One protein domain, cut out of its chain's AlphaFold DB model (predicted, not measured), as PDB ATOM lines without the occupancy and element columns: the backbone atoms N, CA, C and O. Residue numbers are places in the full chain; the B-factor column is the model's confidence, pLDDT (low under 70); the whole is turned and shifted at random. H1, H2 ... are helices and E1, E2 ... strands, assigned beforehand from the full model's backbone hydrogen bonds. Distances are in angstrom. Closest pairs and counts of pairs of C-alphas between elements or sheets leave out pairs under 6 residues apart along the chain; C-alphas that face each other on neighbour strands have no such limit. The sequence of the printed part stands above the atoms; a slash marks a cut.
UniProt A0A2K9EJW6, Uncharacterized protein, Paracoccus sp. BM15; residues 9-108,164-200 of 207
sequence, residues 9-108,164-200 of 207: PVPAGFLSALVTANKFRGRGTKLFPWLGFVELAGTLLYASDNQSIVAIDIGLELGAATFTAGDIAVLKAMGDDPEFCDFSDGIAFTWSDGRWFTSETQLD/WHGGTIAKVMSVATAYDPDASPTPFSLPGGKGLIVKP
ATOM      1  N   PRO A   9      16.568  80.940   6.107       94.56
ATOM      2  CA  PRO A   9      17.646  81.315   7.013       94.56
ATOM      3  C   PRO A   9      17.620  82.818   7.283       94.56
ATOM      4  O   PRO A   9      17.386  83.619   6.376       94.56
ATOM      5  N   VAL A  10      17.891  83.202   8.525       91.38
ATOM      6  CA  VAL A  10      17.994  84.607   8.930       91.38
ATOM      7  C   VAL A  10      19.458  85.051   8.823       91.38
ATOM      8  O   VAL A  10      20.352  84.316   9.247       91.38
ATOM      9  N   PRO A  11      19.753  86.230   8.242       87.81
ATOM     10  CA  PRO A  11      21.120  86.717   8.155       87.81
ATOM     11  C   PRO A  11      21.643  87.113   9.540       87.81
ATOM     12  O   PRO A  11      20.927  87.690  10.359       87.81
ATOM     13  N   ALA A  12      22.929  86.856   9.767       84.81
ATOM     14  CA  ALA A  12      23.637  87.310  10.956       84.81
ATOM     15  C   ALA A  12      23.485  88.827  11.169       84.81
ATOM     16  O   ALA A  12      23.615  89.619  10.234       84.81
ATOM     17  N   GLY A  13      23.238  89.239  12.411       84.50
ATOM     18  CA  GLY A  13      23.016  90.629  12.795       84.50
ATOM     19  C   GLY A  13      21.588  91.137  12.572       84.50
ATOM     20  O   GLY A  13      21.331  92.315  12.844       84.50
ATOM     21  N   PHE A  14      20.649  90.297  12.120       88.75
ATOM     22  CA  PHE A  14      19.257  90.687  11.876       88.75
ATOM     23  C   PHE A  14      18.588  91.317  13.106       88.75
ATOM     24  O   PHE A  14      18.006  92.399  13.009       88.75
ATOM     25  N   LEU A  15      18.695  90.694  14.281       90.19
ATOM     26  CA  LEU A  15      18.109  91.196  15.522       90.19
ATOM     27  C   LEU A  15      18.730  92.537  15.914       90.19
ATOM     28  O   LEU A  15      18.024  93.457  16.334       90.19
ATOM     29  N   SER A  16      20.043  92.681  15.730       84.38
ATOM     30  CA  SER A  16      20.740  93.949  15.954       84.38
ATOM     31  C   SER A  16      20.224  95.044  15.014       84.38
ATOM     32  O   SER A  16      19.940  96.163  15.460       84.38
ATOM     33  N   ALA A  17      20.018  94.723  13.733       82.94
ATOM     34  CA  ALA A  17      19.459  95.636  12.739       82.94
ATOM     35  C   ALA A  17      18.024  96.042  13.102       82.94
ATOM     36  O   ALA A  17      17.697  97.229  13.124       82.94
ATOM     37  N   LEU A  18      17.189  95.077  13.492       88.69
ATOM     38  CA  LEU A  18      15.803  95.288  13.903       88.69
ATOM     39  C   LEU A  18      15.700  96.182  15.148       88.69
ATOM     40  O   LEU A  18      14.951  97.164  15.166       88.69
ATOM     41  N   VAL A  19      16.500  95.901  16.179       87.25
ATOM     42  CA  VAL A  19      16.585  96.724  17.398       87.25
ATOM     43  C   VAL A  19      17.108  98.127  17.083       87.25
ATOM     44  O   VAL A  19      16.686  99.102  17.710       87.25
ATOM     45  N   THR A  20      18.008  98.253  16.111       81.12
ATOM     46  CA  THR A  20      18.547  99.539  15.662       81.12
ATOM     47  C   THR A  20      17.490 100.360  14.930       81.12
ATOM     48  O   THR A  20      17.265 101.512  15.307       81.12
ATOM     49  N   ALA A  21      16.780  99.771  13.966       78.19
ATOM     50  CA  ALA A  21      15.661 100.407  13.275       78.19
ATOM     51  C   ALA A  21      14.587 100.876  14.271       78.19
ATOM     52  O   ALA A  21      14.109 102.008  14.199       78.19
ATOM     53  N   ASN A  22      14.291 100.070  15.295       87.12
ATOM     54  CA  ASN A  22      13.327 100.404  16.345       87.12
ATOM     55  C   ASN A  22      13.638 101.714  17.096       87.12
ATOM     56  O   ASN A  22      12.719 102.398  17.544       87.12
ATOM     57  N   LYS A  23      14.916 102.108  17.222       81.44
ATOM     58  CA  LYS A  23      15.311 103.383  17.859       81.44
ATOM     59  C   LYS A  23      14.828 104.604  17.077       81.44
ATOM     60  O   LYS A  23      14.687 105.680  17.656       81.44
ATOM     61  N   PHE A  24      14.573 104.434  15.783       72.31
ATOM     62  CA  PHE A  24      14.018 105.461  14.917       72.31
ATOM     63  C   PHE A  24      12.503 105.449  14.880       72.31
ATOM     64  O   PHE A  24      11.957 106.184  14.084       72.31
ATOM     65  N   ARG A  25      11.790 104.683  15.713       76.31
ATOM     66  CA  ARG A  25      10.332 104.828  15.788       76.31
ATOM     67  C   ARG A  25       9.924 106.067  16.569       76.31
ATOM     68  O   ARG A  25      10.443 106.360  17.648       76.31
ATOM     69  N   GLY A  26       8.940 106.783  16.037       63.62
ATOM     70  CA  GLY A  26       8.397 107.976  16.673       63.62
ATOM     71  C   GLY A  26       7.666 107.624  17.968       63.62
ATOM     72  O   GLY A  26       6.840 106.712  18.002       63.62
ATOM     73  N   ARG A  27       7.907 108.380  19.048       55.00
ATOM     74  CA  ARG A  27       7.088 108.296  20.270       55.00
ATOM     75  C   ARG A  27       5.760 109.020  20.043       55.00
ATOM     76  O   ARG A  27       5.624 110.189  20.389       55.00
ATOM     77  N   GLY A  28       4.825 108.334  19.388       47.19
ATOM     78  CA  GLY A  28       3.366 108.427  19.553       47.19
ATOM     79  C   GLY A  28       2.649 109.785  19.583       47.19
ATOM     80  O   GLY A  28       1.477 109.801  19.932       47.19
ATOM     81  N   THR A  29       3.269 110.922  19.259       39.66
ATOM     82  CA  THR A  29       2.638 112.230  19.514       39.66
ATOM     83  C   THR A  29       1.856 112.827  18.343       39.66
ATOM     84  O   THR A  29       1.108 113.763  18.605       39.66
ATOM     85  N   LYS A  30       1.903 112.300  17.098       38.56
ATOM     86  CA  LYS A  30       0.975 112.724  16.014       38.56
ATOM     87  C   LYS A  30       0.655 111.674  14.917       38.56
ATOM     88  O   LYS A  30       1.548 111.123  14.281       38.56
ATOM     89  N   LEU A  31      -0.657 111.553  14.662       38.81
ATOM     90  CA  LEU A  31      -1.444 111.346  13.420       38.81
ATOM     91  C   LEU A  31      -1.293 110.130  12.484       38.81
ATOM     92  O   LEU A  31      -2.213 109.948  11.688       38.81
ATOM     93  N   PHE A  32      -0.265 109.278  12.550       42.62
ATOM     94  CA  PHE A  32      -0.166 108.148  11.601       42.62
ATOM     95  C   PHE A  32       0.059 106.799  12.296       42.62
ATOM     96  O   PHE A  32       1.144 106.578  12.835       42.62
ATOM     97  N   PRO A  33      -0.928 105.881  12.261       44.03
ATOM     98  CA  PRO A  33      -0.842 104.576  12.920       44.03
ATOM     99  C   PRO A  33       0.359 103.738  12.464       44.03
ATOM    100  O   PRO A  33       0.967 103.061  13.281       44.03
ATOM    101  N   TRP A  34       0.751 103.829  11.189       49.25
ATOM    102  CA  TRP A  34       1.824 103.018  10.596       49.25
ATOM    103  C   TRP A  34       3.252 103.480  10.935       49.25
ATOM    104  O   TRP A  34       4.203 102.744  10.708       49.25
ATOM    105  N   LEU A  35       3.437 104.663  11.538       52.47
ATOM    106  CA  LEU A  35       4.760 105.142  11.991       52.47
ATOM    107  C   LEU A  35       5.160 104.551  13.358       52.47
ATOM    108  O   LEU A  35       6.215 104.857  13.915       52.47
ATOM    109  N   GLY A  36       4.305 103.681  13.901       65.56
ATOM    110  CA  GLY A  36       4.519 102.932  15.125       65.56
ATOM    111  C   GLY A  36       5.178 101.570  14.928       65.56
ATOM    112  O   GLY A  36       5.179 100.818  15.896       65.56
ATOM    113  N   PHE A  37       5.739 101.240  13.763       79.31
ATOM    114  CA  PHE A  37       6.300  99.912  13.476       79.31
ATOM    115  C   PHE A  37       7.675  99.984  12.801       79.31
ATOM    116  O   PHE A  37       8.099 101.051  12.354       79.31
ATOM    117  N   VAL A  38       8.385  98.856  12.792       83.50
ATOM    118  CA  VAL A  38       9.509  98.616  11.875       83.50
ATOM    119  C   VAL A  38       9.001  97.697  10.773       83.50
ATOM    120  O   VAL A  38       8.377  96.686  11.080       83.50
ATOM    121  N   GLU A  39       9.247  98.036   9.516       83.94
ATOM    122  CA  GLU A  39       8.768  97.269   8.365       83.94
ATOM    123  C   GLU A  39       9.942  96.597   7.656       83.94
ATOM    124  O   GLU A  39      10.911  97.256   7.297       83.94
ATOM    125  N   LEU A  40       9.860  95.289   7.457       82.06
ATOM    126  CA  LEU A  40      10.737  94.539   6.570       82.06
ATOM    127  C   LEU A  40      10.097  94.498   5.186       82.06
ATOM    128  O   LEU A  40       8.938  94.108   5.062       82.06
ATOM    129  N   ALA A  41      10.859  94.858   4.159       76.69
ATOM    130  CA  ALA A  41      10.480  94.645   2.768       76.69
ATOM    131  C   ALA A  41      11.712  94.260   1.939       76.69
ATOM    132  O   ALA A  41      12.629  95.060   1.730       76.69
ATOM    133  N   GLY A  42      11.726  93.015   1.467       77.06
ATOM    134  CA  GLY A  42      12.849  92.414   0.761       77.06
ATOM    135  C   GLY A  42      14.063  92.281   1.677       77.06
ATOM    136  O   GLY A  42      14.057  91.474   2.604       77.06
ATOM    137  N   THR A  43      15.097  93.083   1.410       78.00
ATOM    138  CA  THR A  43      16.351  93.122   2.184       78.00
ATOM    139  C   THR A  43      16.436  94.308   3.147       78.00
ATOM    140  O   THR A  43      17.478  94.529   3.757       78.00
ATOM    141  N   LEU A  44      15.383  95.123   3.262       75.56
ATOM    142  CA  LEU A  44      15.448  96.408   3.956       75.56
ATOM    143  C   LEU A  44      14.500  96.453   5.153       75.56
ATOM    144  O   LEU A  44      13.318  96.140   5.032       75.56
ATOM    145  N   LEU A  45      15.022  96.918   6.289       78.81
ATOM    146  CA  LEU A  45      14.252  97.301   7.471       78.81
ATOM    147  C   LEU A  45      14.041  98.815   7.491       78.81
ATOM    148  O   LEU A  45      14.993  99.585   7.633       78.81
ATOM    149  N   TYR A  46      12.788  99.239   7.402       76.19
ATOM    150  CA  TYR A  46      12.358 100.627   7.418       76.19
ATOM    151  C   TYR A  46      11.836 101.036   8.791       76.19
ATOM    152  O   TYR A  46      11.044 100.331   9.417       76.19
ATOM    153  N   ALA A  47      12.230 102.223   9.243       75.81
ATOM    154  CA  ALA A  47      11.665 102.849  10.433       75.81
ATOM    155  C   ALA A  47      11.635 104.374  10.295       75.81
ATOM    156  O   ALA A  47      12.433 104.965   9.562       75.81
ATOM    157  N   SER A  48      10.718 105.026  11.013       71.38
ATOM    158  CA  SER A  48      10.569 106.481  10.964       71.38
ATOM    159  C   SER A  48      10.134 107.097  12.288       71.38
ATOM    160  O   SER A  48       9.251 106.581  12.977       71.38
ATOM    161  N   ASP A  49      10.735 108.245  12.622       64.94
ATOM    162  CA  ASP A  49      10.442 109.006  13.842       64.94
ATOM    163  C   ASP A  49       9.526 110.205  13.581       64.94
ATOM    164  O   ASP A  49       9.433 111.120  14.398       64.94
ATOM    165  N   ASN A  50       8.840 110.189  12.435       61.31
ATOM    166  CA  ASN A  50       8.061 111.284  11.854       61.31
ATOM    167  C   ASN A  50       8.896 112.460  11.323       61.31
ATOM    168  O   ASN A  50       8.335 113.311  10.633       61.31
ATOM    169  N   GLN A  51      10.200 112.514  11.603       59.50
ATOM    170  CA  GLN A  51      11.111 113.553  11.107       59.50
ATOM    171  C   GLN A  51      12.135 112.996  10.116       59.50
ATOM    172  O   GLN A  51      12.563 113.696   9.203       59.50
ATOM    173  N   SER A  52      12.512 111.735  10.292       59.34
ATOM    174  CA  SER A  52      13.505 111.012   9.510       59.34
ATOM    175  C   SER A  52      12.964 109.635   9.137       59.34
ATOM    176  O   SER A  52      12.107 109.078   9.830       59.34
ATOM    177  N   ILE A  53      13.476 109.084   8.040       63.97
ATOM    178  CA  ILE A  53      13.286 107.686   7.654       63.97
ATOM    179  C   ILE A  53      14.671 107.063   7.551       63.97
ATOM    180  O   ILE A  53      15.580 107.654   6.958       63.97
ATOM    181  N   VAL A  54      14.816 105.877   8.128       62.78
ATOM    182  CA  VAL A  54      16.002 105.040   7.970       62.78
ATOM    183  C   VAL A  54      15.621 103.754   7.262       62.78
ATOM    184  O   VAL A  54      14.534 103.220   7.483       62.78
ATOM    185  N   ALA A  55      16.536 103.279   6.424       69.94
ATOM    186  CA  ALA A  55      16.499 101.945   5.852       69.94
ATOM    187  C   ALA A  55      17.809 101.241   6.224       69.94
ATOM    188  O   ALA A  55      18.892 101.787   5.986       69.94
ATOM    189  N   ILE A  56      17.711 100.068   6.841       75.44
ATOM    190  CA  ILE A  56      18.860  99.232   7.195       75.44
ATOM    191  C   ILE A  56      18.835  98.007   6.295       75.44
ATOM    192  O   ILE A  56      17.846  97.277   6.281       75.44
ATOM    193  N   ASP A  57      19.912  97.804   5.544       78.12
ATOM    194  CA  ASP A  57      20.064  96.635   4.683       78.12
ATOM    195  C   ASP A  57      20.568  95.443   5.495       78.12
ATOM    196  O   ASP A  57      21.629  95.515   6.118       78.12
ATOM    197  N   ILE A  58      19.781  94.368   5.499       79.25
ATOM    198  CA  ILE A  58      20.100  93.110   6.184       79.25
ATOM    199  C   ILE A  58      20.803  92.106   5.259       79.25
ATOM    200  O   ILE A  58      21.193  91.034   5.707       79.25
ATOM    201  N   GLY A  59      20.976  92.436   3.973       74.44
ATOM    202  CA  GLY A  59      21.793  91.664   3.033       74.44
ATOM    203  C   GLY A  59      21.188  90.347   2.533       74.44
ATOM    204  O   GLY A  59      21.811  89.693   1.698       74.44
ATOM    205  N   LEU A  60      19.992  89.967   2.993       79.50
ATOM    206  CA  LEU A  60      19.259  88.789   2.526       79.50
ATOM    207  C   LEU A  60      17.783  89.123   2.308       79.50
ATOM    208  O   LEU A  60      17.184  89.855   3.094       79.50
ATOM    209  N   GLU A  61      17.203  88.599   1.229       82.94
ATOM    210  CA  GLU A  61      15.792  88.801   0.908       82.94
ATOM    211  C   GLU A  61      14.930  87.869   1.757       82.94
ATOM    212  O   GLU A  61      14.987  86.650   1.612       82.94
ATOM    213  N   LEU A  62      14.147  88.457   2.660       79.50
ATOM    214  CA  LEU A  62      13.348  87.722   3.637       79.50
ATOM    215  C   LEU A  62      11.834  87.866   3.417       79.50
ATOM    216  O   LEU A  62      11.055  87.311   4.177       79.50
ATOM    217  N   GLY A  63      11.389  88.591   2.389       82.12
ATOM    218  CA  GLY A  63       9.966  88.862   2.157       82.12
ATOM    219  C   GLY A  63       9.496  90.141   2.851       82.12
ATOM    220  O   GLY A  63      10.208  91.143   2.829       82.12
ATOM    221  N   ALA A  64       8.283  90.146   3.409       82.06
ATOM    222  CA  ALA A  64       7.698  91.334   4.030       82.06
ATOM    223  C   ALA A  64       7.088  91.026   5.399       82.06
ATOM    224  O   ALA A  64       6.422  90.010   5.563       82.06
ATOM    225  N   ALA A  65       7.310  91.908   6.374       84.81
ATOM    226  CA  ALA A  65       6.771  91.762   7.725       84.81
ATOM    227  C   ALA A  65       6.709  93.106   8.458       84.81
ATOM    228  O   ALA A  65       7.483  94.017   8.171       84.81
ATOM    229  N   THR A  66       5.829  93.220   9.455       85.31
ATOM    230  CA  THR A  66       5.711  94.426  10.288       85.31
ATOM    231  C   THR A  66       5.906  94.098  11.761       85.31
ATOM    232  O   THR A  66       5.155  93.318  12.334       85.31
ATOM    233  N   PHE A  67       6.875  94.747  12.401       86.56
ATOM    234  CA  PHE A  67       7.248  94.508  13.791       86.56
ATOM    235  C   PHE A  67       6.768  95.634  14.710       86.56
ATOM    236  O   PHE A  67       7.092  96.816  14.522       86.56
ATOM    237  N   THR A  68       6.038  95.275  15.764       85.44
ATOM    238  CA  THR A  68       5.646  96.193  16.840       85.44
ATOM    239  C   THR A  68       6.778  96.417  17.850       85.44
ATOM    240  O   THR A  68       7.814  95.760  17.841       85.44
ATOM    241  N   ALA A  69       6.583  97.346  18.800       84.75
ATOM    242  CA  ALA A  69       7.503  97.466  19.945       84.75
ATOM    243  C   ALA A  69       7.517  96.209  20.808       84.75
ATOM    244  O   ALA A  69       8.570  95.880  21.346       84.75
ATOM    245  N   GLY A  70       6.363  95.552  20.942       86.88
ATOM    246  CA  GLY A  70       6.227  94.326  21.714       86.88
ATOM    247  C   GLY A  70       7.043  93.203  21.091       86.88
ATOM    248  O   GLY A  70       7.885  92.633  21.777       86.88
ATOM    249  N   ASP A  71       6.876  92.971  19.786       90.06
ATOM    250  CA  ASP A  71       7.613  91.925  19.063       90.06
ATOM    251  C   ASP A  71       9.122  92.129  19.209       90.06
ATOM    252  O   ASP A  71       9.845  91.233  19.628       90.06
ATOM    253  N   ILE A  72       9.596  93.354  18.955       91.75
ATOM    254  CA  ILE A  72      11.026  93.677  19.017       91.75
ATOM    255  C   ILE A  72      11.559  93.549  20.449       91.75
ATOM    256  O   ILE A  72      12.703  93.142  20.637       91.75
ATOM    257  N   ALA A  73      10.764  93.880  21.469       89.75
ATOM    258  CA  ALA A  73      11.167  93.712  22.864       89.75
ATOM    259  C   ALA A  73      11.308  92.233  23.250       89.75
ATOM    260  O   ALA A  73      12.279  91.882  23.919       89.75
ATOM    261  N   VAL A  74      10.384  91.375  22.805       91.81
ATOM    262  CA  VAL A  74      10.450  89.925  23.040       91.81
ATOM    263  C   VAL A  74      11.634  89.313  22.300       91.81
ATOM    264  O   VAL A  74      12.441  88.624  22.917       91.81
ATOM    265  N   LEU A  75      11.798  89.623  21.011       92.12
ATOM    266  CA  LEU A  75      12.931  89.149  20.214       92.12
ATOM    267  C   LEU A  75      14.263  89.596  20.823       92.12
ATOM    268  O   LEU A  75      15.178  88.795  20.972       92.12
ATOM    269  N   LYS A  76      14.359  90.851  21.278       91.75
ATOM    270  CA  LYS A  76      15.549  91.350  21.978       91.75
ATOM    271  C   LYS A  76      15.829  90.585  23.277       91.75
ATOM    272  O   LYS A  76      16.992  90.414  23.627       91.75
ATOM    273  N   ALA A  77      14.793  90.162  23.999       90.38
ATOM    274  CA  ALA A  77      14.947  89.399  25.234       90.38
ATOM    275  C   ALA A  77      15.453  87.965  24.998       90.38
ATOM    276  O   ALA A  77      16.008  87.384  25.927       90.38
ATOM    277  N   MET A  78      15.313  87.418  23.782       90.69
ATOM    278  CA  MET A  78      15.926  86.134  23.414       90.69
ATOM    279  C   MET A  78      17.459  86.218  23.408       90.69
ATOM    280  O   MET A  78      18.113  85.266  23.815       90.69
ATOM    281  N   GLY A  79      18.021  87.377  23.047       87.69
ATOM    282  CA  GLY A  79      19.443  87.701  23.212       87.69
ATOM    283  C   GLY A  79      20.344  87.378  22.015       87.69
ATOM    284  O   GLY A  79      21.406  87.986  21.898       87.69
ATOM    285  N   ASP A  80      19.912  86.499  21.118       91.38
ATOM    286  CA  ASP A  80      20.646  86.025  19.943       91.38
ATOM    287  C   ASP A  80      19.767  86.001  18.683       91.38
ATOM    288  O   ASP A  80      18.533  86.000  18.762       91.38
ATOM    289  N   ASP A  81      20.407  86.006  17.510       91.12
ATOM    290  CA  ASP A  81      19.700  85.938  16.231       91.12
ATOM    291  C   ASP A  81      18.967  84.595  16.082       91.12
ATOM    292  O   ASP A  81      19.535  83.546  16.397       91.12
ATOM    293  N   PRO A  82      17.717  84.600  15.588       94.12
ATOM    294  CA  PRO A  82      17.063  83.363  15.193       94.12
ATOM    295  C   PRO A  82      17.804  82.720  14.022       94.12
ATOM    296  O   PRO A  82      18.449  83.398  13.230       94.12
ATOM    297  N   GLU A  83      17.672  81.405  13.889       95.12
ATOM    298  CA  GLU A  83      18.294  80.647  12.804       95.12
ATOM    299  C   GLU A  83      17.422  80.682  11.544       95.12
ATOM    300  O   GLU A  83      17.911  80.913  10.437       95.12
ATOM    301  N   PHE A  84      16.107  80.512  11.727       96.62
ATOM    302  CA  PHE A  84      15.138  80.491  10.633       96.62
ATOM    303  C   PHE A  84      13.923  81.365  10.915       96.62
ATOM    304  O   PHE A  84      13.509  81.523  12.068       96.62
ATOM    305  N   CYS A  85      13.308  81.863   9.845       94.50
ATOM    306  CA  CYS A  85      12.068  82.621   9.867       94.50
ATOM    307  C   CYS A  85      11.030  82.100   8.865       94.50
ATOM    308  O   CYS A  85      11.346  81.372   7.920       94.50
ATOM    309  N   ASP A  86       9.784  82.510   9.076       92.12
ATOM    310  CA  ASP A  86       8.692  82.428   8.108       92.12
ATOM    311  C   ASP A  86       7.803  83.671   8.269       92.12
ATOM    312  O   ASP A  86       7.514  84.084   9.395       92.12
ATOM    313  N   PHE A  87       7.425  84.276   7.142       87.38
ATOM    314  CA  PHE A  87       6.605  85.487   7.075       87.38
ATOM    315  C   PHE A  87       5.304  85.311   6.273       87.38
ATOM    316  O   PHE A  87       4.627  86.290   5.970       87.38
ATOM    317  N   SER A  88       4.956  84.076   5.897       81.50
ATOM    318  CA  SER A  88       3.787  83.774   5.059       81.50
ATOM    319  C   SER A  88       2.451  84.062   5.757       81.50
ATOM    320  O   SER A  88       1.609  84.762   5.196       81.50
ATOM    321  N   ASP A  89       2.295  83.590   6.997       77.31
ATOM    322  CA  ASP A  89       1.058  83.690   7.788       77.31
ATOM    323  C   ASP A  89       1.214  84.564   9.049       77.31
ATOM    324  O   ASP A  89       0.425  84.496   9.993       77.31
ATOM    325  N   GLY A  90       2.207  85.447   9.077       80.31
ATOM    326  CA  GLY A  90       2.558  86.270  10.239       80.31
ATOM    327  C   GLY A  90       4.048  86.188  10.515       80.31
ATOM    328  O   GLY A  90       4.797  85.711   9.680       80.31
ATOM    329  N   ILE A  91       4.507  86.652  11.674       88.44
ATOM    330  CA  ILE A  91       5.931  86.570  12.019       88.44
ATOM    331  C   ILE A  91       6.186  85.256  12.739       88.44
ATOM    332  O   ILE A  91       5.601  85.032  13.796       88.44
ATOM    333  N   ALA A  92       7.111  84.445  12.238       92.69
ATOM    334  CA  ALA A  92       7.621  83.276  12.939       92.69
ATOM    335  C   ALA A  92       9.153  83.230  12.905       92.69
ATOM    336  O   ALA A  92       9.769  83.488  11.873       92.69
ATOM    337  N   PHE A  93       9.760  82.873  14.038       95.25
ATOM    338  CA  PHE A  93      11.197  82.644  14.179       95.25
ATOM    339  C   PHE A  93      11.477  81.380  14.987       95.25
ATOM    340  O   PHE A  93      10.747  81.063  15.931       95.25
ATOM    341  N   THR A  94      12.574  80.696  14.665       95.69
ATOM    342  CA  THR A  94      13.058  79.529  15.414       95.69
ATOM    343  C   THR A  94      14.567  79.576  15.625       95.69
ATOM    344  O   THR A  94      15.296  80.092  14.779       95.69
ATOM    345  N   TRP A  95      15.014  79.005  16.742       95.25
ATOM    346  CA  TRP A  95      16.416  78.856  17.126       95.25
ATOM    347  C   TRP A  95      16.821  77.378  17.123       95.25
ATOM    348  O   TRP A  95      15.977  76.477  17.241       95.25
ATOM    349  N   SER A  96      18.128  77.136  17.045       90.88
ATOM    350  CA  SER A  96      18.727  75.796  17.046       90.88
ATOM    351  C   SER A  96      18.454  75.020  18.341       90.88
ATOM    352  O   SER A  96      18.275  73.802  18.316       90.88
ATOM    353  N   ASP A  97      18.339  75.723  19.469       88.94
ATOM    354  CA  ASP A  97      18.020  75.157  20.787       88.94
ATOM    355  C   ASP A  97      16.530  74.815  20.986       88.94
ATOM    356  O   ASP A  97      16.131  74.312  22.038       88.94
ATOM    357  N   GLY A  98      15.696  75.064  19.973       89.31
ATOM    358  CA  GLY A  98      14.270  74.762  19.987       89.31
ATOM    359  C   GLY A  98      13.375  75.882  20.515       89.31
ATOM    360  O   GLY A  98      12.151  75.710  20.485       89.31
ATOM    361  N   ARG A  99      13.927  77.030  20.939       94.31
ATOM    362  CA  ARG A  99      13.126  78.244  21.166       94.31
ATOM    363  C   ARG A  99      12.443  78.672  19.870       94.31
ATOM    364  O   ARG A  99      12.940  78.453  18.762       94.31
ATOM    365  N   TRP A 100      11.283  79.299  20.009       94.50
ATOM    366  CA  TRP A 100      10.542  79.857  18.888       94.50
ATOM    367  C   TRP A 100       9.713  81.060  19.328       94.50
ATOM    368  O   TRP A 100       9.385  81.222  20.505       94.50
ATOM    369  N   PHE A 101       9.385  81.907  18.361       92.62
ATOM    370  CA  PHE A 101       8.537  83.076  18.531       92.62
ATOM    371  C   PHE A 101       7.536  83.120  17.384       92.62
ATOM    372  O   PHE A 101       7.918  82.913  16.234       92.62
ATOM    373  N   THR A 102       6.277  83.424  17.689       91.31
ATOM    374  CA  THR A 102       5.277  83.772  16.679       91.31
ATOM    375  C   THR A 102       4.546  85.040  17.080       91.31
ATOM    376  O   THR A 102       4.222  85.218  18.255       91.31
ATOM    377  N   SER A 103       4.221  85.877  16.105       84.62
ATOM    378  CA  SER A 103       3.336  87.021  16.282       84.62
ATOM    379  C   SER A 103       2.322  87.052  15.153       84.62
ATOM    380  O   SER A 103       2.677  87.046  13.975       84.62
ATOM    381  N   GLU A 104       1.051  87.128  15.534       71.62
ATOM    382  CA  GLU A 104      -0.080  87.322  14.624       71.62
ATOM    383  C   GLU A 104      -0.242  88.794  14.231       71.62
ATOM    384  O   GLU A 104      -1.305  89.189  13.758       71.62
ATOM    385  N   THR A 105       0.779  89.633  14.449       63.03
ATOM    386  CA  THR A 105       0.767  91.025  13.994       63.03
ATOM    387  C   THR A 105       0.821  91.058  12.464       63.03
ATOM    388  O   THR A 105       1.837  91.365  11.852       63.03
ATOM    389  N   GLN A 106      -0.308  90.746  11.841       52.91
ATOM    390  CA  GLN A 106      -0.624  91.078  10.473       52.91
ATOM    391  C   GLN A 106      -1.368  92.404  10.523       52.91
ATOM    392  O   GLN A 106      -2.580  92.472  10.741       52.91
ATOM    393  N   LEU A 107      -0.639  93.500  10.338       52.47
ATOM    394  CA  LEU A 107      -1.295  94.622   9.688       52.47
ATOM    395  C   LEU A 107      -1.607  94.149   8.275       52.47
ATOM    396  O   LEU A 107      -0.704  93.643   7.619       52.47
ATOM    397  N   ASP A 108      -2.879  94.252   7.877       46.69
ATOM    398  CA  ASP A 108      -3.387  93.881   6.551       46.69
ATOM    399  C   ASP A 108      -2.295  94.136   5.505       46.69
ATOM    400  O   ASP A 108      -1.920  95.292   5.301       46.69
ATOM    401  N   TRP A 164      21.297 118.112   4.960       42.06
ATOM    402  CA  TRP A 164      20.557 117.641   6.126       42.06
ATOM    403  C   TRP A 164      20.923 118.539   7.304       42.06
ATOM    404  O   TRP A 164      22.062 119.007   7.380       42.06
ATOM    405  N   HIS A 165      20.006 118.747   8.247       49.47
ATOM    406  CA  HIS A 165      20.381 119.420   9.484       49.47
ATOM    407  C   HIS A 165      21.504 118.610  10.150       49.47
ATOM    408  O   HIS A 165      21.374 117.392  10.297       49.47
ATOM    409  N   GLY A 166      22.607 119.257  10.540       45.91
ATOM    410  CA  GLY A 166      23.774 118.561  11.101       45.91
ATOM    411  C   GLY A 166      23.412 117.673  12.297       45.91
ATOM    412  O   GLY A 166      23.930 116.569  12.428       45.91
ATOM    413  N   GLY A 167      22.426 118.094  13.098       52.34
ATOM    414  CA  GLY A 167      21.865 117.287  14.188       52.34
ATOM    415  C   GLY A 167      21.171 115.995  13.732       52.34
ATOM    416  O   GLY A 167      21.279 114.978  14.412       52.34
ATOM    417  N   THR A 168      20.510 115.989  12.572       52.47
ATOM    418  CA  THR A 168      19.882 114.785  12.005       52.47
ATOM    419  C   THR A 168      20.931 113.815  11.474       52.47
ATOM    420  O   THR A 168      20.841 112.625  11.763       52.47
ATOM    421  N   ILE A 169      21.966 114.309  10.776       54.12
ATOM    422  CA  ILE A 169      23.108 113.469  10.373       54.12
ATOM    423  C   ILE A 169      23.783 112.896  11.615       54.12
ATOM    424  O   ILE A 169      23.965 111.691  11.686       54.12
ATOM    425  N   ALA A 170      24.108 113.721  12.611       59.81
ATOM    426  CA  ALA A 170      24.772 113.266  13.831       59.81
ATOM    427  C   ALA A 170      23.949 112.203  14.576       59.81
ATOM    428  O   ALA A 170      24.507 111.213  15.042       59.81
ATOM    429  N   LYS A 171      22.618 112.358  14.633       61.72
ATOM    430  CA  LYS A 171      21.710 111.354  15.202       61.72
ATOM    431  C   LYS A 171      21.739 110.052  14.401       61.72
ATOM    432  O   LYS A 171      21.863 108.985  14.996       61.72
ATOM    433  N   VAL A 172      21.646 110.124  13.071       56.75
ATOM    434  CA  VAL A 172      21.676 108.922  12.226       56.75
ATOM    435  C   VAL A 172      23.031 108.228  12.288       56.75
ATOM    436  O   VAL A 172      23.074 107.017  12.468       56.75
ATOM    437  N   MET A 173      24.121 108.992  12.254       63.16
ATOM    438  CA  MET A 173      25.483 108.492  12.418       63.16
ATOM    439  C   MET A 173      25.700 107.847  13.773       63.16
ATOM    440  O   MET A 173      26.220 106.747  13.832       63.16
ATOM    441  N   SER A 174      25.244 108.471  14.857       63.47
ATOM    442  CA  SER A 174      25.352 107.885  16.194       63.47
ATOM    443  C   SER A 174      24.677 106.515  16.273       63.47
ATOM    444  O   SER A 174      25.217 105.605  16.898       63.47
ATOM    445  N   VAL A 175      23.524 106.338  15.619       60.66
ATOM    446  CA  VAL A 175      22.835 105.044  15.604       60.66
ATOM    447  C   VAL A 175      23.490 104.057  14.632       60.66
ATOM    448  O   VAL A 175      23.635 102.893  14.993       60.66
ATOM    449  N   ALA A 176      23.922 104.510  13.452       56.62
ATOM    450  CA  ALA A 176      24.641 103.691  12.478       56.62
ATOM    451  C   ALA A 176      25.953 103.158  13.066       56.62
ATOM    452  O   ALA A 176      26.145 101.954  13.078       56.62
ATOM    453  N   THR A 177      26.785 104.018  13.660       58.44
ATOM    454  CA  THR A 177      28.044 103.651  14.328       58.44
ATOM    455  C   THR A 177      27.822 102.735  15.534       58.44
ATOM    456  O   THR A 177      28.650 101.873  15.811       58.44
ATOM    457  N   ALA A 178      26.706 102.883  16.257       58.97
ATOM    458  CA  ALA A 178      26.359 101.975  17.353       58.97
ATOM    459  C   ALA A 178      25.929 100.576  16.873       58.97
ATOM    460  O   ALA A 178      26.030  99.620  17.639       58.97
ATOM    461  N   TYR A 179      25.412 100.463  15.648       58.78
ATOM    462  CA  TYR A 179      25.060  99.196  15.006       58.78
ATOM    463  C   TYR A 179      26.287  98.559  14.343       58.78
ATOM    464  O   TYR A 179      26.640  97.410  14.611       58.78
ATOM    465  N   ASP A 180      26.987  99.342  13.530       61.75
ATOM    466  CA  ASP A 180      28.228  98.967  12.891       61.75
ATOM    467  C   ASP A 180      29.173 100.177  12.811       61.75
ATOM    468  O   ASP A 180      28.861 101.136  12.104       61.75
ATOM    469  N   PRO A 181      30.306 100.177  13.546       64.31
ATOM    470  CA  PRO A 181      31.216 101.319  13.567       64.31
ATOM    471  C   PRO A 181      31.795 101.631  12.184       64.31
ATOM    472  O   PRO A 181      32.118 102.789  11.923       64.31
ATOM    473  N   ASP A 182      31.831 100.632  11.298       65.25
ATOM    474  CA  ASP A 182      32.290 100.746   9.915       65.25
ATOM    475  C   ASP A 182      31.136 100.910   8.907       65.25
ATOM    476  O   ASP A 182      31.366 100.928   7.692       65.25
ATOM    477  N   ALA A 183      29.883 101.033   9.367       61.53
ATOM    478  CA  ALA A 183      28.759 101.251   8.465       61.53
ATOM    479  C   ALA A 183      28.897 102.580   7.730       61.53
ATOM    480  O   ALA A 183      29.093 103.647   8.320       61.53
ATOM    481  N   SER A 184      28.686 102.523   6.416       60.44
ATOM    482  CA  SER A 184      28.634 103.725   5.600       60.44
ATOM    483  C   SER A 184      27.181 104.189   5.471       60.44
ATOM    484  O   SER A 184      26.357 103.455   4.903       60.44
ATOM    485  N   PRO A 185      26.834 105.402   5.929       60.56
ATOM    486  CA  PRO A 185      25.587 106.029   5.521       60.56
ATOM    487  C   PRO A 185      25.683 106.386   4.032       60.56
ATOM    488  O   PRO A 185      26.564 107.126   3.600       60.56
ATOM    489  N   THR A 186      24.759 105.900   3.218       56.31
ATOM    490  CA  THR A 186      24.588 106.431   1.866       56.31
ATOM    491  C   THR A 186      23.364 107.339   1.871       56.31
ATOM    492  O   THR A 186      22.252 106.850   2.104       56.31
ATOM    493  N   PRO A 187      23.526 108.657   1.646       53.28
ATOM    494  CA  PRO A 187      22.391 109.535   1.414       53.28
ATOM    495  C   PRO A 187      21.602 109.035   0.214       53.28
ATOM    496  O   PRO A 187      22.170 108.757  -0.840       53.28
ATOM    497  N   PHE A 188      20.286 108.973   0.362       44.66
ATOM    498  CA  PHE A 188      19.385 108.768  -0.756       44.66
ATOM    499  C   PHE A 188      18.342 109.886  -0.771       44.66
ATOM    500  O   PHE A 188      17.927 110.411   0.268       44.66
ATOM    501  N   SER A 189      18.009 110.339  -1.976       38.22
ATOM    502  CA  SER A 189      17.107 111.473  -2.189       38.22
ATOM    503  C   SER A 189      15.754 110.979  -2.652       38.22
ATOM    504  O   SER A 189      15.678 110.071  -3.477       38.22
ATOM    505  N   LEU A 190      14.710 111.598  -2.107       39.38
ATOM    506  CA  LEU A 190      13.325 111.190  -2.262       39.38
ATOM    507  C   LEU A 190      12.498 112.417  -2.644       39.38
ATOM    508  O   LEU A 190      12.715 113.489  -2.067       39.38
ATOM    509  N   PRO A 191      11.534 112.341  -3.570       34.97
ATOM    510  CA  PRO A 191      10.655 113.482  -3.797       34.97
ATOM    511  C   PRO A 191       9.783 113.730  -2.564       34.97
ATOM    512  O   PRO A 191       8.927 112.928  -2.209       34.97
ATOM    513  N   GLY A 192      10.060 114.836  -1.865       36.44
ATOM    514  CA  GLY A 192       9.419 115.201  -0.596       36.44
ATOM    515  C   GLY A 192      10.272 114.976   0.659       36.44
ATOM    516  O   GLY A 192       9.815 115.300   1.755       36.44
ATOM    517  N   GLY A 193      11.509 114.477   0.536       42.72
ATOM    518  CA  GLY A 193      12.383 114.290   1.694       42.72
ATOM    519  C   GLY A 193      13.785 113.776   1.373       42.72
ATOM    520  O   GLY A 193      14.195 113.622   0.228       42.72
ATOM    521  N   LYS A 194      14.563 113.516   2.417       45.28
ATOM    522  CA  LYS A 194      15.870 112.861   2.309       45.28
ATOM    523  C   LYS A 194      15.865 111.661   3.257       45.28
ATOM    524  O   LYS A 194      15.238 111.732   4.313       45.28
ATOM    525  N   GLY A 195      16.537 110.575   2.877       49.75
ATOM    526  CA  GLY A 195      16.737 109.382   3.707       49.75
ATOM    527  C   GLY A 195      18.217 108.984   3.803       49.75
ATOM    528  O   GLY A 195      19.041 109.402   2.983       49.75
ATOM    529  N   LEU A 196      18.571 108.171   4.801       54.62
ATOM    530  CA  LEU A 196      19.893 107.540   4.886       54.62
ATOM    531  C   LEU A 196      19.747 106.018   4.872       54.62
ATOM    532  O   LEU A 196      19.017 105.459   5.693       54.62
ATOM    533  N   ILE A 197      20.406 105.369   3.911       60.34
ATOM    534  CA  ILE A 197      20.570 103.916   3.914       60.34
ATOM    535  C   ILE A 197      21.821 103.635   4.728       60.34
ATOM    536  O   ILE A 197      22.899 104.138   4.402       60.34
ATOM    537  N   VAL A 198      21.679 102.837   5.778       61.25
ATOM    538  CA  VAL A 198      22.818 102.337   6.542       61.25
ATOM    539  C   VAL A 198      23.204 100.998   5.935       61.25
ATOM    540  O   VAL A 198      22.468 100.021   6.074       61.25
ATOM    541  N   LYS A 199      24.334 100.973   5.223       62.50
ATOM    542  CA  LYS A 199      24.887  99.729   4.683       62.50
ATOM    543  C   LYS A 199      25.887  99.157   5.683       62.50
ATOM    544  O   LYS A 199      26.786  99.907   6.082       62.50
ATOM    545  N   PRO A 200      25.763  97.879   6.069       61.25
ATOM    546  CA  PRO A 200      26.801  97.228   6.850       61.25
ATOM    547  C   PRO A 200      28.113  97.197   6.056       61.25
ATOM    548  O   PRO A 200      28.125  97.168   4.819       61.25
TER     549      PRO A 200
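Overview. This is residues 9 to 108 and 164 to 200 of the 207 residues of an uncharacterized protein of Paracoccus sp. BM15 (UniProt A0A2K9EJW6). A strongly twisted sheet of six strands has two helices, H1 and H4, over one face and no named helix over the other. Beyond its E4 edge stands a second, small sheet of three strands, E5 to E7, with H3 over it, and H1 touches both H3 and H4. The 137 printed residues hold four named helices and nine named strands, in the order H1 H2 E1 E2 E3 E4 H3 E5 E6 E7 H4 E8 E9, class mixed. The large sheet runs E4, E1, E2, E3, E9, E8 and is mixed; the small one runs E5, E6, E7, all antiparallel. The whole is compact, with a radius of gyration of the C-alphas of 14.8 A and spans of 46 by 35 by 24 A.

Arrangement. H1, residues 14 to 22, is on the large sheet at a height of 8.2 A, over E2, residues 44 to 48; the closest C-alphas, of Ala 21 and Ala 47, are 5.5 A apart. H2, residues 33 to 36, only grazes this sheet. E1, residues 38 to 41, E2 and E3, residues 53 to 57, form a meander, each strand the antiparallel neighbour of the one before; N 39 and O 46 are 2.9 A apart, N 45 and O 56 2.8 A. E4, residues 64 to 67, antiparallel to E1, completes a Greek key, four strands in a row with the first the antiparallel neighbour of the fourth; N 40 and O 65 are 2.8 A apart. H3, residues 69 to 78, touches H1 at Ile 72 and Val 19, closest C-alphas 6.5 A, opposite ways at a shallow tilt of 34 degrees, only just short of steep. E5, residues 84 to 86, E6, 91 to 94, and E7, 100 to 103, form another meander; N 92 and O 86 are 2.9 A apart, N 103 and O 91 2.8 A. H3 lies over E7. H4, residues 166 to 179, touches H1 with residues 175 to 179 alone; the closest C-alphas, of Tyr 179 and Thr 20, are 6.6 A apart. E8, residues 184 to 190, and E9, 193 to 199, form a hairpin; N 186 and O 197 are 2.8 A apart. E9 is parallel to E3, with N 198 and O 55 3.0 A apart. In H1, H3 and H4 every O i to N i+4 pair is within hydrogen-bond range; H2 is too short for one.

Along the chain. H1 begins at C-alpha 14 (19.257, 90.687, 11.876). H4 spans 19.8 A, E8 18.8 A and E9 19.4 A, ending at C-alpha 199 (24.887, 99.729, 4.683).

Size, cuts and confidence. Residues 109 to 163 are not printed; C-alphas 108 and 164 are 33.7 A apart. No link printed whole is long. The mean pLDDT of the printed part is 72.1, and residues 26 to 36, 49 to 55, 105 to 108 and 164 to 200 are under 70.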